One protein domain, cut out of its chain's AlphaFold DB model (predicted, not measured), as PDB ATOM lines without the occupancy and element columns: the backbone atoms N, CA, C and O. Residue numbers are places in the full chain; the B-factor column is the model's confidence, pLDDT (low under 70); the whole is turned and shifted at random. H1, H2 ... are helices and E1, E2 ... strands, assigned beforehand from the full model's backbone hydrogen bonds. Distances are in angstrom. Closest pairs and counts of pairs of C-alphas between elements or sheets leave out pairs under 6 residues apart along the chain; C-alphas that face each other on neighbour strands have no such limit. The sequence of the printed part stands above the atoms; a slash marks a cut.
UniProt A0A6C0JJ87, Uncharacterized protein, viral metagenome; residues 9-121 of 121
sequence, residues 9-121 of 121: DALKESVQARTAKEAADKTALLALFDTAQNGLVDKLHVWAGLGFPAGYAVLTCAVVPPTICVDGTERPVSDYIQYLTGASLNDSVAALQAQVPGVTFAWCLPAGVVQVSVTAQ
ATOM      1  N   ASP A   9      34.757 -18.913 -68.201       84.50
ATOM      2  CA  ASP A   9      33.854 -18.329 -67.209       84.50
ATOM      3  C   ASP A   9      33.202 -19.404 -66.336       84.50
ATOM      4  O   ASP A   9      33.191 -19.253 -65.117       84.50
ATOM      5  N   ALA A  10      32.825 -20.555 -66.906       79.75
ATOM      6  CA  ALA A  10      32.367 -21.698 -66.116       79.75
ATOM      7  C   ALA A  10      33.463 -22.197 -65.153       79.75
ATOM      8  O   ALA A  10      33.182 -22.573 -64.013       79.75
ATOM      9  N   LEU A  11      34.733 -22.171 -65.577       83.56
ATOM     10  CA  LEU A  11      35.856 -22.505 -64.699       83.56
ATOM     11  C   LEU A  11      36.001 -21.499 -63.545       83.56
ATOM     12  O   LEU A  11      36.167 -21.920 -62.399       83.56
ATOM     13  N   LYS A  12      35.922 -20.191 -63.824       85.44
ATOM     14  CA  LYS A  12      35.982 -19.142 -62.790       85.44
ATOM     15  C   LYS A  12      34.852 -19.294 -61.777       85.44
ATOM     16  O   LYS A  12      35.122 -19.273 -60.580       85.44
ATOM     17  N   GLU A  13      33.623 -19.494 -62.246       85.75
ATOM     18  CA  GLU A  13      32.455 -19.719 -61.389       85.75
ATOM     19  C   GLU A  13      32.642 -20.959 -60.509       85.75
ATOM     20  O   GLU A  13      32.401 -20.912 -59.304       85.75
ATOM     21  N   SER A  14      33.159 -22.055 -61.076       85.00
ATOM     22  CA  SER A  14      33.447 -23.281 -60.326       85.00
ATOM     23  C   SER A  14      34.481 -23.062 -59.214       85.00
ATOM     24  O   SER A  14      34.295 -23.548 -58.097       85.00
ATOM     25  N   VAL A  15      35.562 -22.323 -59.490       87.81
ATOM     26  CA  VAL A  15      36.580 -21.991 -58.478       87.81
ATOM     27  C   VAL A  15      35.992 -21.088 -57.398       87.81
ATOM     28  O   VAL A  15      36.129 -21.405 -56.220       87.81
ATOM     29  N   GLN A  16      35.286 -20.021 -57.778       90.12
ATOM     30  CA  GLN A  16      34.660 -19.095 -56.830       90.12
ATOM     31  C   GLN A  16      33.656 -19.799 -55.912       90.12
ATOM     32  O   GLN A  16      33.667 -19.560 -54.705       90.12
ATOM     33  N   ALA A  17      32.841 -20.709 -56.453       89.38
ATOM     34  CA  ALA A  17      31.895 -21.495 -55.669       89.38
ATOM     35  C   ALA A  17      32.602 -22.374 -54.624       89.38
ATOM     36  O   ALA A  17      32.184 -22.405 -53.466       89.38
ATOM     37  N   ARG A  18      33.703 -23.046 -54.998       92.00
ATOM     38  CA  ARG A  18      34.507 -23.842 -54.053       92.00
ATOM     39  C   ARG A  18      35.162 -22.971 -52.985       92.00
ATOM     40  O   ARG A  18      35.074 -23.306 -51.809       92.00
ATOM     41  N   THR A  19      35.749 -21.838 -53.365       92.88
ATOM     42  CA  THR A  19      36.372 -20.905 -52.415       92.88
ATOM     43  C   THR A  19      35.357 -20.354 -51.418       92.88
ATOM     44  O   THR A  19      35.624 -20.333 -50.219       92.88
ATOM     45  N   ALA A  20      34.174 -19.947 -51.886       93.00
ATOM     46  CA  ALA A  20      33.108 -19.466 -51.013       93.00
ATOM     47  C   ALA A  20      32.623 -20.560 -50.051       93.00
ATOM     48  O   ALA A  20      32.404 -20.291 -48.869       93.00
ATOM     49  N   LYS A  21      32.500 -21.802 -50.535       92.56
ATOM     50  CA  LYS A  21      32.109 -22.949 -49.710       92.56
ATOM     51  C   LYS A  21      33.144 -23.265 -48.632       92.56
ATOM     52  O   LYS A  21      32.772 -23.390 -47.472       92.56
ATOM     53  N   GLU A  22      34.421 -23.346 -48.993       94.94
ATOM     54  CA  GLU A  22      35.514 -23.586 -48.042       94.94
ATOM     55  C   GLU A  22      35.607 -22.485 -46.982       94.94
ATOM     56  O   GLU A  22      35.806 -22.775 -45.805       94.94
ATOM     57  N   ALA A  23      35.403 -21.223 -47.374       95.12
ATOM     58  CA  ALA A  23      35.353 -20.110 -46.433       95.12
ATOM     59  C   ALA A  23      34.174 -20.238 -45.452       95.12
ATOM     60  O   ALA A  23      34.365 -20.072 -44.247       95.12
ATOM     61  N   ALA A  24      32.978 -20.576 -45.945       94.44
ATOM     62  CA  ALA A  24      31.797 -20.771 -45.106       94.44
ATOM     63  C   ALA A  24      31.972 -21.942 -44.123       94.44
ATOM     64  O   ALA A  24      31.699 -21.793 -42.931       94.44
ATOM     65  N   ASP A  25      32.485 -23.078 -44.604       94.69
ATOM     66  CA  ASP A  25      32.757 -24.252 -43.772       94.69
ATOM     67  C   ASP A  25      33.806 -23.944 -42.706       94.69
ATOM     68  O   ASP A  25      33.636 -24.310 -41.543       94.69
ATOM     69  N   LYS A  26      34.870 -23.222 -43.073       95.06
ATOM     70  CA  LYS A  26      35.904 -22.792 -42.133       95.06
ATOM     71  C   LYS A  26      35.313 -21.935 -41.021       95.06
ATOM     72  O   LYS A  26      35.590 -22.188 -39.852       95.06
ATOM     73  N   THR A  27      34.500 -20.938 -41.365       95.00
ATOM     74  CA  THR A  27      33.843 -20.084 -40.370       95.00
ATOM     75  C   THR A  27      32.944 -20.900 -39.442       95.00
ATOM     76  O   THR A  27      33.032 -20.732 -38.229       95.00
ATOM     77  N   ALA A  28      32.135 -21.815 -39.982       93.62
ATOM     78  CA  ALA A  28      31.258 -22.666 -39.178       93.62
ATOM     79  C   ALA A  28      32.044 -23.589 -38.229       93.62
ATOM     80  O   ALA A  28      31.699 -23.712 -37.055       93.62
ATOM     81  N   LEU A  29      33.134 -24.191 -38.712       93.94
ATOM     82  CA  LEU A  29      34.005 -25.057 -37.919       93.94
ATOM     83  C   LEU A  29      34.728 -24.300 -36.805       93.94
ATOM     84  O   LEU A  29      34.794 -24.791 -35.681       93.94
ATOM     85  N   LEU A  30      35.247 -23.103 -37.088       94.19
ATOM     86  CA  LEU A  30      35.879 -22.272 -36.062       94.19
ATOM     87  C   LEU A  30      34.861 -21.842 -34.998       94.19
ATOM     88  O   LEU A  30      35.146 -21.948 -33.808       94.19
ATOM     89  N   ALA A  31      33.653 -21.446 -35.410       93.94
ATOM     90  CA  ALA A  31      32.580 -21.084 -34.488       93.94
ATOM     91  C   ALA A  31      32.101 -22.265 -33.626       93.94
ATOM     92  O   ALA A  31      31.662 -22.048 -32.502       93.94
ATOM     93  N   LEU A  32      32.204 -23.509 -34.112       94.31
ATOM     94  CA  LEU A  32      31.842 -24.711 -33.350       94.31
ATOM     95  C   LEU A  32      32.713 -24.894 -32.097       94.31
ATOM     96  O   LEU A  32      32.212 -25.314 -31.052       94.31
ATOM     97  N   PHE A  33      34.009 -24.596 -32.197       93.19
ATOM     98  CA  PHE A  33      34.982 -24.821 -31.121       93.19
ATOM     99  C   PHE A  33      35.338 -23.556 -30.329       93.19
ATOM    100  O   PHE A  33      35.955 -23.658 -29.271       93.19
ATOM    101  N   ASP A  34      34.912 -22.380 -30.788       92.56
ATOM    102  CA  ASP A  34      35.014 -21.135 -30.031       92.56
ATOM    103  C   ASP A  34      33.935 -21.083 -28.937       92.56
ATOM    104  O   ASP A  34      32.742 -20.966 -29.227       92.56
ATOM    105  N   THR A  35      34.341 -21.146 -27.665       87.75
ATOM    106  CA  THR A  35      33.415 -21.132 -26.521       87.75
ATOM    107  C   THR A  35      32.651 -19.820 -26.351       87.75
ATOM    108  O   THR A  35      31.595 -19.821 -25.718       87.75
ATOM    109  N   ALA A  36      33.111 -18.725 -26.965       86.31
ATOM    110  CA  ALA A  36      32.361 -17.474 -27.018       86.31
ATOM    111  C   ALA A  36      31.211 -17.514 -28.040       86.31
ATOM    112  O   ALA A  36      30.261 -16.741 -27.919       86.31
ATOM    113  N   GLN A  37      31.276 -18.402 -29.039       88.38
ATOM    114  CA  GLN A  37      30.313 -18.460 -30.146       88.38
ATOM    115  C   GLN A  37      29.440 -19.716 -30.131       88.38
ATOM    116  O   GLN A  37      28.288 -19.677 -30.561       88.38
ATOM    117  N   ASN A  38      29.953 -20.834 -29.621       90.19
ATOM    118  CA  ASN A  38      29.275 -22.126 -29.694       90.19
ATOM    119  C   ASN A  38      28.146 -22.306 -28.662       90.19
ATOM    120  O   ASN A  38      27.396 -23.285 -28.731       90.19
ATOM    121  N   GLY A  39      28.016 -21.379 -27.706       92.56
ATOM    122  CA  GLY A  39      27.003 -21.422 -26.652       92.56
ATOM    123  C   GLY A  39      27.149 -22.624 -25.714       92.56
ATOM    124  O   GLY A  39      26.152 -23.097 -25.171       92.56
ATOM    125  N   LEU A  40      28.363 -23.160 -25.544       93.56
ATOM    126  CA  LEU A  40      28.616 -24.392 -24.787       93.56
ATOM    127  C   LEU A  40      28.026 -24.345 -23.373       93.56
ATOM    128  O   LEU A  40      27.460 -25.338 -22.924       93.56
ATOM    129  N   VAL A  41      28.108 -23.200 -22.690       93.06
ATOM    130  CA  VAL A  41      27.593 -23.035 -21.322       93.06
ATOM    131  C   VAL A  41      26.094 -23.316 -21.247       93.06
ATOM    132  O   VAL A  41      25.668 -24.104 -20.402       93.06
ATOM    133  N   ASP A  42      25.299 -22.735 -22.144       95.06
ATOM    134  CA  ASP A  42      23.846 -22.930 -22.162       95.06
ATOM    135  C   ASP A  42      23.496 -24.388 -22.468       95.06
ATOM    136  O   ASP A  42      22.609 -24.982 -21.855       95.06
ATOM    137  N   LYS A  43      24.243 -25.009 -23.384       94.94
ATOM    138  CA  LYS A  43      24.028 -26.407 -23.769       94.94
ATOM    139  C   LYS A  43      24.391 -27.378 -22.649       94.94
ATOM    140  O   LYS A  43      23.674 -28.358 -22.448       94.94
ATOM    141  N   LEU A  44      25.452 -27.095 -21.893       94.50
ATOM    142  CA  LEU A  44      25.810 -27.859 -20.699       94.50
ATOM    143  C   LEU A  44      24.782 -27.670 -19.577       94.50
ATOM    144  O   LEU A  44      24.477 -28.640 -18.889       94.50
ATOM    145  N   HIS A  45      24.192 -26.479 -19.423       95.19
ATOM    146  CA  HIS A  45      23.085 -26.270 -18.482       95.19
ATOM    147  C   HIS A  45      21.858 -27.103 -18.851       95.19
ATOM    148  O   HIS A  45      21.274 -27.748 -17.981       95.19
ATOM    149  N   VAL A  46      21.486 -27.139 -20.135       96.38
ATOM    150  CA  VAL A  46      20.393 -27.998 -20.616       96.38
ATOM    151  C   VAL A  46      20.706 -29.469 -20.344       96.38
ATOM    152  O   VAL A  46      19.877 -30.175 -19.778       96.38
ATOM    153  N   TRP A  47      21.914 -29.925 -20.680       96.19
ATOM    154  CA  TRP A  47      22.362 -31.292 -20.409       96.19
ATOM    155  C   TRP A  47      22.314 -31.653 -18.914       96.19
ATOM    156  O   TRP A  47      21.816 -32.721 -18.553       96.19
ATOM    157  N   ALA A  48      22.756 -30.749 -18.036       94.44
ATOM    158  CA  ALA A  48      22.678 -30.928 -16.588       94.44
ATOM    159  C   ALA A  48      21.224 -30.993 -16.093       94.44
ATOM    160  O   ALA A  48      20.890 -31.844 -15.271       94.44
ATOM    161  N   GLY A  49      20.335 -30.157 -16.641       95.81
ATOM    162  CA  GLY A  49      18.899 -30.180 -16.341       95.81
ATOM    163  C   GLY A  49      18.201 -31.487 -16.737       95.81
ATOM    164  O   GLY A  49      17.191 -31.847 -16.138       95.81
ATOM    165  N   LEU A  50      18.763 -32.230 -17.695       95.31
ATOM    166  CA  LEU A  50      18.306 -33.568 -18.087       95.31
ATOM    167  C   LEU A  50      18.871 -34.695 -17.200       95.31
ATOM    168  O   LEU A  50      18.578 -35.862 -17.451       95.31
ATOM    169  N   GLY A  51      19.668 -34.374 -16.176       95.38
ATOM    170  CA  GLY A  51      20.239 -35.358 -15.253       95.38
ATOM    171  C   GLY A  51      21.513 -36.037 -15.763       95.38
ATOM    172  O   GLY A  51      21.763 -37.188 -15.417       95.38
ATOM    173  N   PHE A  52      22.311 -35.336 -16.575       94.75
ATOM    174  CA  PHE A  52      23.604 -35.807 -17.093       94.75
ATOM    175  C   PHE A  52      23.545 -37.100 -17.937       94.75
ATOM    176  O   PHE A  52      24.327 -38.025 -17.699       94.75
ATOM    177  N   PRO A  53      22.666 -37.197 -18.955       96.06
ATOM    178  CA  PRO A  53      22.652 -38.360 -19.838       96.06
ATOM    179  C   PRO A  53      24.009 -38.539 -20.539       96.06
ATOM    180  O   PRO A  53      24.581 -37.581 -21.064       96.06
ATOM    181  N   ALA A  54      24.521 -39.770 -20.557       94.50
ATOM    182  CA  ALA A  54      25.780 -40.100 -21.220       94.50
ATOM    183  C   ALA A  54      25.647 -40.025 -22.751       94.50
ATOM    184  O   ALA A  54      24.633 -40.437 -23.314       94.50
ATOM    185  N   GLY A  55      26.685 -39.523 -23.427       93.00
ATOM    186  CA  GLY A  55      26.709 -39.407 -24.888       93.00
ATOM    187  C   GLY A  55      25.791 -38.317 -25.454       93.00
ATOM    188  O   GLY A  55      25.428 -38.369 -26.629       93.00
ATOM    189  N   TYR A  56      25.407 -37.324 -24.647       95.50
ATOM    190  CA  TYR A  56      24.525 -36.244 -25.090       95.50
ATOM    191  C   TYR A  56      25.247 -35.312 -26.068       95.50
ATOM    192  O   TYR A  56      26.302 -34.769 -25.746       95.50
ATOM    193  N   ALA A  57      24.691 -35.116 -27.264       95.44
ATOM    194  CA  ALA A  57      25.275 -34.239 -28.274       95.44
ATOM    195  C   ALA A  57      25.092 -32.765 -27.886       95.44
ATOM    196  O   ALA A  57      23.970 -32.266 -27.813       95.44
ATOM    197  N   VAL A  58      26.202 -32.061 -27.667       95.56
ATOM    198  CA  VAL A  58      26.197 -30.632 -27.324       95.56
ATOM    199  C   VAL A  58      26.577 -29.763 -28.507       95.56
ATOM    200  O   VAL A  58      26.056 -28.667 -28.635       95.56
ATOM    201  N   LEU A  59      27.439 -30.218 -29.410       95.50
ATOM    202  CA  LEU A  59      27.869 -29.406 -30.546       95.50
ATOM    203  C   LEU A  59      27.744 -30.214 -31.828       95.50
ATOM    204  O   LEU A  59      28.143 -31.376 -31.875       95.50
ATOM    205  N   THR A  60      27.195 -29.593 -32.867       94.69
ATOM    206  CA  THR A  60      27.053 -30.213 -34.183       94.69
ATOM    207  C   THR A  60      27.363 -29.212 -35.286       94.69
ATOM    208  O   THR A  60      26.831 -28.104 -35.261       94.69
ATOM    209  N   CYS A  61      28.152 -29.612 -36.279       94.31
ATOM    210  CA  CYS A  61      28.387 -28.836 -37.495       94.31
ATOM    211  C   CYS A  61      28.348 -29.761 -38.704       94.31
ATOM    212  O   CYS A  61      29.133 -30.704 -38.793       94.31
ATOM    213  N   ALA A  62      27.451 -29.493 -39.650       92.12
ATOM    214  CA  ALA A  62      27.444 -30.205 -40.919       92.12
ATOM    215  C   ALA A  62      28.607 -29.713 -41.787       92.12
ATOM    216  O   ALA A  62      28.743 -28.512 -42.015       92.12
ATOM    217  N   VAL A  63      29.428 -30.639 -42.277       89.38
ATOM    218  CA  VAL A  63      30.540 -30.353 -43.183       89.38
ATOM    219  C   VAL A  63      30.446 -31.300 -44.365       89.38
ATOM    220  O   VAL A  63      30.629 -32.509 -44.251       89.38
ATOM    221  N   VAL A  64      30.169 -30.730 -45.531       88.56
ATOM    222  CA  VAL A  64      30.153 -31.468 -46.794       88.56
ATOM    223  C   VAL A  64      31.279 -30.908 -47.652       88.56
ATOM    224  O   VAL A  64      31.084 -29.839 -48.246       88.56
ATOM    225  N   PRO A  65      32.450 -31.571 -47.679       87.38
ATOM    226  CA  PRO A  65      33.560 -31.146 -48.512       87.38
ATOM    227  C   PRO A  65      33.154 -31.150 -49.990       87.38
ATOM    228  O   PRO A  65      32.355 -31.998 -50.409       87.38
ATOM    229  N   PRO A  66      33.699 -30.240 -50.811       87.19
ATOM    230  CA  PRO A  66      33.618 -30.401 -52.255       87.19
ATOM    231  C   PRO A  66      34.371 -31.673 -52.675       87.19
ATOM    232  O   PRO A  66      35.324 -32.080 -52.015       87.19
ATOM    233  N   THR A  67      33.994 -32.274 -53.810       87.00
ATOM    234  CA  THR A  67      34.708 -33.444 -54.367       87.00
ATOM    235  C   THR A  67      36.202 -33.173 -54.540       87.00
ATOM    236  O   THR A  67      37.026 -34.050 -54.335       87.00
ATOM    237  N   ILE A  68      36.552 -31.941 -54.909       89.06
ATOM    238  CA  ILE A  68      37.931 -31.481 -55.042       89.06
ATOM    239  C   ILE A  68      38.008 -30.112 -54.373       89.06
ATOM    240  O   ILE A  68      37.191 -29.238 -54.683       89.06
ATOM    241  N   CYS A  69      38.964 -29.933 -53.465       91.44
ATOM    242  CA  CYS A  69      39.216 -28.654 -52.804       91.44
ATOM    243  C   CYS A  69      39.785 -27.623 -53.796       91.44
ATOM    244  O   CYS A  69      40.173 -27.954 -54.918       91.44
ATOM    245  N   VAL A  70      39.869 -26.356 -53.398       90.44
ATOM    246  CA  VAL A  70      40.401 -25.272 -54.245       90.44
ATOM    247  C   VAL A  70      41.840 -25.536 -54.697       90.44
ATOM    248  O   VAL A  70      42.214 -25.144 -55.799       90.44
ATOM    249  N   ASP A  71      42.629 -26.251 -53.898       90.75
ATOM    250  CA  ASP A  71      44.002 -26.641 -54.234       90.75
ATOM    251  C   ASP A  71      44.116 -27.885 -55.133       90.75
ATOM    252  O   ASP A  71      45.218 -28.363 -55.392       90.75
ATOM    253  N   GLY A  72      42.992 -28.420 -55.613       88.06
ATOM    254  CA  GLY A  72      42.971 -29.564 -56.519       88.06
ATOM    255  C   GLY A  72      43.042 -30.928 -55.834       88.06
ATOM    256  O   GLY A  72      43.083 -31.938 -56.532       88.06
ATOM    257  N   THR A  73      43.030 -30.990 -54.500       92.62
ATOM    258  CA  THR A  73      43.115 -32.261 -53.763       92.62
ATOM    259  C   THR A  73      41.739 -32.722 -53.278       92.62
ATOM    260  O   THR A  73      40.969 -31.947 -52.706       92.62
ATOM    261  N   GLU A  74      41.432 -34.001 -53.480       93.50
ATOM    262  CA  GLU A  74      40.303 -34.677 -52.833       93.50
ATOM    263  C   GLU A  74      40.707 -35.093 -51.415       93.50
ATOM    264  O   GLU A  74      41.793 -35.635 -51.205       93.50
ATOM    265  N   ARG A  75      39.854 -34.808 -50.427       92.31
ATOM    266  CA  ARG A  75      40.150 -35.062 -49.013       92.31
ATOM    267  C   ARG A  75      38.982 -35.749 -48.316       92.31
ATOM    268  O   ARG A  75      37.837 -35.351 -48.541       92.31
ATOM    269  N   PRO A  76      39.241 -36.718 -47.419       91.12
ATOM    270  CA  PRO A  76      38.217 -37.172 -46.489       91.12
ATOM    271  C   PRO A  76      37.832 -36.033 -45.531       91.12
ATOM    272  O   PRO A  76      38.591 -35.087 -45.324       91.12
ATOM    273  N   VAL A  77      36.652 -36.132 -44.913       90.94
ATOM    274  CA  VAL A  77      36.090 -35.065 -44.061       90.94
ATOM    275  C   VAL A  77      37.032 -34.674 -42.913       90.94
ATOM    276  O   VAL A  77      37.173 -33.489 -42.627       90.94
ATOM    277  N   SER A  78      37.708 -35.640 -42.282       89.19
ATOM    278  CA  SER A  78      38.680 -35.381 -41.207       89.19
ATOM    279  C   SER A  78      39.822 -34.472 -41.663       89.19
ATOM    280  O   SER A  78      40.142 -33.488 -40.996       89.19
ATOM    281  N   ASP A  79      40.395 -34.776 -42.824       92.44
ATOM    282  CA  ASP A  79      41.561 -34.080 -43.366       92.44
ATOM    283  C   ASP A  79      41.144 -32.734 -43.957       92.44
ATOM    284  O   ASP A  79      41.896 -31.764 -43.900       92.44
ATOM    285  N   TYR A  80      39.922 -32.652 -44.487       94.06
ATOM    286  CA  TYR A  80      39.311 -31.402 -44.919       94.06
ATOM    287  C   TYR A  80      39.129 -30.424 -43.754       94.06
ATOM    288  O   TYR A  80      39.473 -29.251 -43.878       94.06
ATOM    289  N   ILE A  81      38.650 -30.902 -42.600       93.06
ATOM    290  CA  ILE A  81      38.524 -30.070 -41.398       93.06
ATOM    291  C   ILE A  81      39.897 -29.538 -40.987       93.06
ATOM    292  O   ILE A  81      40.045 -28.328 -40.833       93.06
ATOM    293  N   GLN A  82      40.906 -30.410 -40.891       94.56
ATOM    294  CA  GLN A  82      42.269 -29.998 -40.545       94.56
ATOM    295  C   GLN A  82      42.854 -29.013 -41.565       94.56
ATOM    296  O   GLN A  82      43.523 -28.058 -41.180       94.56
ATOM    297  N   TYR A  83      42.586 -29.212 -42.855       95.38
ATOM    298  CA  TYR A  83      42.989 -28.292 -43.915       95.38
ATOM    299  C   TYR A  83      42.388 -26.890 -43.724       95.38
ATOM    300  O   TYR A  83      43.103 -25.893 -43.835       95.38
ATOM    301  N   LEU A  84      41.097 -26.795 -43.397       94.62
ATOM    302  CA  LEU A  84      40.416 -25.510 -43.226       94.62
ATOM    303  C   LEU A  84      40.815 -24.779 -41.937       94.62
ATOM    304  O   LEU A  84      41.028 -23.558 -41.953       94.62
ATOM    305  N   THR A  85      40.870 -25.504 -40.819       93.69
ATOM    306  CA  THR A  85      41.057 -24.925 -39.480       93.69
ATOM    307  C   THR A  85      42.524 -24.849 -39.062       93.69
ATOM    308  O   THR A  85      42.864 -24.039 -38.205       93.69
ATOM    309  N   GLY A  86      43.394 -25.668 -39.657       94.19
ATOM    310  CA  GLY A  86      44.781 -25.850 -39.226       94.19
ATOM    311  C   GLY A  86      44.941 -26.713 -37.968       94.19
ATOM    312  O   GLY A  86      46.067 -26.898 -37.514       94.19
ATOM    313  N   ALA A  87      43.851 -27.249 -37.410       93.00
ATOM    314  CA  ALA A  87      43.848 -28.055 -36.190       93.00
ATOM    315  C   ALA A  87      43.034 -29.336 -36.385       93.00
ATOM    316  O   ALA A  87      42.008 -29.338 -37.071       93.00
ATOM    317  N   SER A  88      43.463 -30.436 -35.766       93.25
ATOM    318  CA  SER A  88      42.669 -31.662 -35.805       93.25
ATOM    319  C   SER A  88      41.424 -31.537 -34.913       93.25
ATOM    320  O   SER A  88      41.367 -30.727 -33.979       93.25
ATOM    321  N   LEU A  89      40.411 -32.375 -35.164       92.19
ATOM    322  CA  LEU A  89      39.257 -32.490 -34.263       92.19
ATOM    323  C   LEU A  89      39.685 -32.924 -32.854       92.19
ATOM    324  O   LEU A  89      39.112 -32.453 -31.877       92.19
ATOM    325  N   ASN A  90      40.720 -33.764 -32.745       94.12
ATOM    326  CA  ASN A  90      41.269 -34.180 -31.456       94.12
ATOM    327  C   ASN A  90      41.839 -32.994 -30.675       94.12
ATOM    328  O   ASN A  90      41.516 -32.846 -29.500       94.12
ATOM    329  N   ASP A  91      42.615 -32.123 -31.325       94.50
ATOM    330  CA  ASP A  91      43.178 -30.931 -30.675       94.50
ATOM    331  C   ASP A  91      42.067 -29.966 -30.241       94.50
ATOM    332  O   ASP A  91      42.079 -29.436 -29.130       94.50
ATOM    333  N   SER A  92      41.062 -29.787 -31.101       93.50
ATOM    334  CA  SER A  92      39.926 -28.897 -30.843       93.50
ATOM    335  C   SER A  92      39.074 -29.388 -29.666       93.50
ATOM    336  O   SER A  92      38.683 -28.608 -28.799       93.50
ATOM    337  N   VAL A  93      38.825 -30.697 -29.581       94.31
ATOM    338  CA  VAL A  93      38.101 -31.310 -28.458       94.31
ATOM    339  C   VAL A  93      38.948 -31.322 -27.184       94.31
ATOM    340  O   VAL A  93      38.414 -31.062 -26.110       94.31
ATOM    341  N   ALA A  94      40.264 -31.535 -27.278       94.38
ATOM    342  CA  ALA A  94      41.165 -31.422 -26.132       94.38
ATOM    343  C   ALA A  94      41.168 -29.999 -25.541       94.38
ATOM    344  O   ALA A  94      41.182 -29.835 -24.320       94.38
ATOM    345  N   ALA A  95      41.075 -28.967 -26.385       93.38
ATOM    346  CA  ALA A  95      40.939 -27.581 -25.937       93.38
ATOM    347  C   ALA A  95      39.610 -27.312 -25.203       93.38
ATOM    348  O   ALA A  95      39.586 -26.525 -24.253       93.38
ATOM    349  N   LEU A  96      38.512 -27.976 -25.591       92.94
ATOM    350  CA  LEU A  96      37.248 -27.942 -24.838       92.94
ATOM    351  C   LEU A  96      37.372 -28.696 -23.506       92.94
ATOM    352  O   LEU A  96      36.976 -28.184 -22.460       92.94
ATOM    353  N   GLN A  97      37.975 -29.885 -23.536       94.31
ATOM    354  CA  GLN A  97      38.199 -30.735 -22.366       94.31
ATOM    355  C   GLN A  97      38.996 -30.015 -21.268       94.31
ATOM    356  O   GLN A  97      38.683 -30.155 -20.087       94.31
ATOM    357  N   ALA A  98      39.995 -29.212 -21.649       94.00
ATOM    358  CA  ALA A  98      40.805 -28.425 -20.719       94.00
ATOM    359  C   ALA A  98      40.006 -27.338 -19.974       94.00
ATOM    360  O   ALA A  98      40.393 -26.943 -18.876       94.00
ATOM    361  N   GLN A  99      38.899 -26.859 -20.548       92.06
ATOM    362  CA  GLN A  99      38.048 -25.835 -19.933       92.06
ATOM    363  C   GLN A  99      37.030 -26.429 -18.950       92.06
ATOM    364  O   GLN A  99      36.582 -25.730 -18.042       92.06
ATOM    365  N   VAL A 100      36.664 -27.706 -19.112       91.06
ATOM    366  CA  VAL A 100      35.630 -28.368 -18.300       91.06
ATOM    367  C   VAL A 100      36.115 -29.755 -17.847       91.06
ATOM    368  O   VAL A 100      35.677 -30.773 -18.380       91.06
ATOM    369  N   PRO A 101      37.014 -29.833 -16.847       89.31
ATOM    370  CA  PRO A 101      37.651 -31.094 -16.457       89.31
ATOM    371  C   PRO A 101      36.681 -32.142 -15.893       89.31
ATOM    372  O   PRO A 101      36.981 -33.323 -15.964       89.31
ATOM    373  N   GLY A 102      35.518 -31.741 -15.365       92.06
ATOM    374  CA  GLY A 102      34.497 -32.667 -14.845       92.06
ATOM    375  C   GLY A 102      33.591 -33.300 -15.910       92.06
ATOM    376  O   GLY A 102      32.654 -34.019 -15.573       92.06
ATOM    377  N   VAL A 103      33.817 -33.005 -17.192       93.62
ATOM    378  CA  VAL A 103      33.004 -33.500 -18.309       93.62
ATOM    379  C   VAL A 103      33.926 -34.116 -19.343       93.62
ATOM    380  O   VAL A 103      34.856 -33.463 -19.787       93.62
ATOM    381  N   THR A 104      33.660 -35.348 -19.767       95.75
ATOM    382  CA  THR A 104      34.385 -35.978 -20.876       95.75
ATOM    383  C   THR A 104      33.733 -35.605 -22.198       95.75
ATOM    384  O   THR A 104      32.547 -35.881 -22.388       95.75
ATOM    385  N   PHE A 105      34.504 -35.040 -23.125       95.81
ATOM    386  CA  PHE A 105      34.066 -34.812 -24.501       95.81
ATOM    387  C   PHE A 105      34.517 -35.950 -25.422       95.81
ATOM    388  O   PHE A 105      35.663 -36.394 -25.379       95.81
ATOM    389  N   ALA A 106      33.627 -36.385 -26.308       95.31
ATOM    390  CA  ALA A 106      33.925 -37.327 -27.382       95.31
ATOM    391  C   ALA A 106      33.334 -36.814 -28.694       95.31
ATOM    392  O   ALA A 106      32.288 -36.164 -28.682       95.31
ATOM    393  N   TRP A 107      33.963 -37.121 -29.826       94.88
ATOM    394  CA  TRP A 107      33.471 -36.698 -31.134       94.88
ATOM    395  C   TRP A 107      33.295 -37.865 -32.101       94.88
ATOM    396  O   TRP A 107      33.974 -38.888 -32.006       94.88
ATOM    397  N   CYS A 108      32.377 -37.699 -33.049       93.81
ATOM    398  CA  CYS A 108      32.179 -38.603 -34.174       93.81
ATOM    399  C   CYS A 108      31.781 -37.825 -35.441       93.81
ATOM    400  O   CYS A 108      31.467 -36.635 -35.382       93.81
ATOM    401  N   LEU A 109      31.837 -38.500 -36.595       92.25
ATOM    402  CA  LEU A 109      31.521 -37.938 -37.916       92.25
ATOM    403  C   LEU A 109      30.407 -38.729 -38.637       92.25
ATOM    404  O   LEU A 109      30.653 -39.307 -39.702       92.25
ATOM    405  N   PRO A 110      29.181 -38.820 -38.090       89.56
ATOM    406  CA  PRO A 110      28.076 -39.467 -38.790       89.56
ATOM    407  C   PRO A 110      27.707 -38.677 -40.053       89.56
ATOM    408  O   PRO A 110      27.321 -37.515 -39.976       89.56
ATOM    409  N   ALA A 111      27.818 -39.312 -41.225       85.00
ATOM    410  CA  ALA A 111      27.382 -38.757 -42.513       85.00
ATOM    411  C   ALA A 111      27.883 -37.320 -42.808       85.00
ATOM    412  O   ALA A 111      27.161 -36.513 -43.388       85.00
ATOM    413  N   GLY A 112      29.119 -36.993 -42.404       84.06
ATOM    414  CA  GLY A 112      29.716 -35.666 -42.625       84.06
ATOM    415  C   GLY A 112      29.313 -34.597 -41.603       84.06
ATOM    416  O   GLY A 112      29.628 -33.426 -41.776       84.06
ATOM    417  N   VAL A 113      28.636 -34.958 -40.516       91.62
ATOM    418  CA  VAL A 113      28.349 -34.028 -39.418       91.62
ATOM    419  C   VAL A 113      29.383 -34.224 -38.321       91.62
ATOM    420  O   VAL A 113      29.470 -35.306 -37.756       91.62
ATOM    421  N   VAL A 114      30.152 -33.187 -37.991       94.06
ATOM    422  CA  VAL A 114      30.945 -33.167 -36.756       94.06
ATOM    423  C   VAL A 114      29.965 -33.137 -35.602       94.06
ATOM    424  O   VAL A 114      29.217 -32.172 -35.475       94.06
ATOM    425  N   GLN A 115      29.971 -34.168 -34.768       95.25
ATOM    426  CA  GLN A 115      29.160 -34.230 -33.562       95.25
ATOM    427  C   GLN A 115      30.076 -34.380 -32.355       95.25
ATOM    428  O   GLN A 115      30.856 -35.326 -32.290       95.25
ATOM    429  N   VAL A 116      29.957 -33.466 -31.394       95.94
ATOM    430  CA  VAL A 116      30.630 -33.536 -30.094       95.94
ATOM    431  C   VAL A 116      29.590 -33.851 -29.030       95.94
ATOM    432  O   VAL A 116      28.564 -33.174 -28.903       95.94
ATOM    433  N   SER A 117      29.873 -34.891 -28.267       96.69
ATOM    434  CA  SER A 117      29.048 -35.418 -27.192       96.69
ATOM    435  C   SER A 117      29.758 -35.312 -25.852       96.69
ATOM    436  O   SER A 117      30.988 -35.258 -25.804       96.69
ATOM    437  N   VAL A 118      28.975 -35.277 -24.778       96.69
ATOM    438  CA  VAL A 118      29.468 -35.174 -23.405       96.69
ATOM    439  C   VAL A 118      28.983 -36.323 -22.537       96.69
ATOM    440  O   VAL A 118      27.878 -36.843 -22.716       96.69
ATOM    441  N   THR A 119      29.813 -36.678 -21.563       95.19
ATOM    442  CA  THR A 119      29.502 -37.618 -20.485       95.19
ATOM    443  C   THR A 119      30.092 -37.070 -19.185       95.19
ATOM    444  O   THR A 119      31.220 -36.577 -19.188       95.19
ATOM    445  N   ALA A 120      29.344 -37.127 -18.083       91.00
ATOM    446  CA  ALA A 120      29.856 -36.723 -16.773       91.00
ATOM    447  C   ALA A 120      30.937 -37.709 -16.305       91.00
ATOM    448  O   ALA A 120      30.806 -38.910 -16.553       91.00
ATOM    449  N   GLN A 121      32.001 -37.196 -15.682       82.00
ATOM    450  CA  GLN A 121      33.009 -38.025 -15.013       82.00
ATOM    451  C   GLN A 121      32.604 -38.371 -13.583       82.00
ATOM    452  O   GLN A 121      31.955 -37.521 -12.930       82.00
TER     453      GLN A 121
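This is residues 9 to 121 of the 121 residues of an uncharacterized protein of viral metagenome (UniProt A0A6C0JJ87). A small, twisted antiparallel sheet of three strands has one face covered by helices H1, H2 and H4, and the long helix H1 reaches it with residues 25 to 33 while its earlier residues run on past the sheet and make much of the length. H3 lies crosswise on H1, and the long link 63 to 76 loops out beside H1 before H3. The printed part has 113 residues, with four named helices and three named strands in the order H1 H2 E1 H3 H4 E2 E3; the sheet's order is E1 E3 E2, and the class is mixed, helices and strands. The whole is a rod, only just loose and close to compact, with a radius of gyration of the C-alphas of 16.0 A and spans of 56 by 22 by 20 A.

H1, residues 9 to 33, begins at C-alpha 9 (33.854, -18.329, -67.209) and is 36.7 A long. H2 is residues 40 to 49, 14.1 A. E1, residues 56 to 62, is 17.2 A long. H3, residues 77 to 85, and H4, residues 89 to 97, follow. E2, residues 103 to 108, is 16.7 A long. E3, residues 113 to 120, is 22.9 A long and ends at C-alpha 120 (29.856, -36.723, -16.773).

The sheet is only just strongly twisted, its C-alphas up to 4.3 A off the best plane. E1 and E3 are antiparallel at 164 degrees, with N 61 and O 114 at 2.9 A, within hydrogen-bond range. E2 and E3 form a hairpin at 155 degrees, with N 106 and O 117 at 2.9 A. E1, H3 H4 and E2 make a split strand-helix-strand unit, two strands running the same way with E3 between them, and its crossover is right-handed. H1, H2 and H4 on one face of the sheet make two layers. H1 is over E1, at a height over the sheet of 9.4 A; its closest C-alphas to E1 are those of Leu 32 and Leu 59, 6.8 A apart. H2 is on the sheet at a height of 8.6 A, its closest C-alphas to E1 being those of Lys 43 and Val 58, 5.9 A apart. H4 is on the sheet at a height of 8.9 A, with the C-alphas of Gln 97 and Phe 105 of E2 closest, 6.2 A apart. H1 touches H3 with residues 22 to 30 alone, about perpendicular at 85 degrees, the C-alphas of Lys 26 and Leu 84 closest at 5.4 A. In H2, H3 and H4 every O i to N i+4 pair is within hydrogen-bond range; in H1 20 of 21 are.

The C-alphas farthest apart, those of Asp 9 and Gly 51, are 56.3 A apart. The printed part has no cut. The link from E1 to H3 is long, 14 residues. The mean pLDDT of the printed part is 92.3, and no printed residue is under 70.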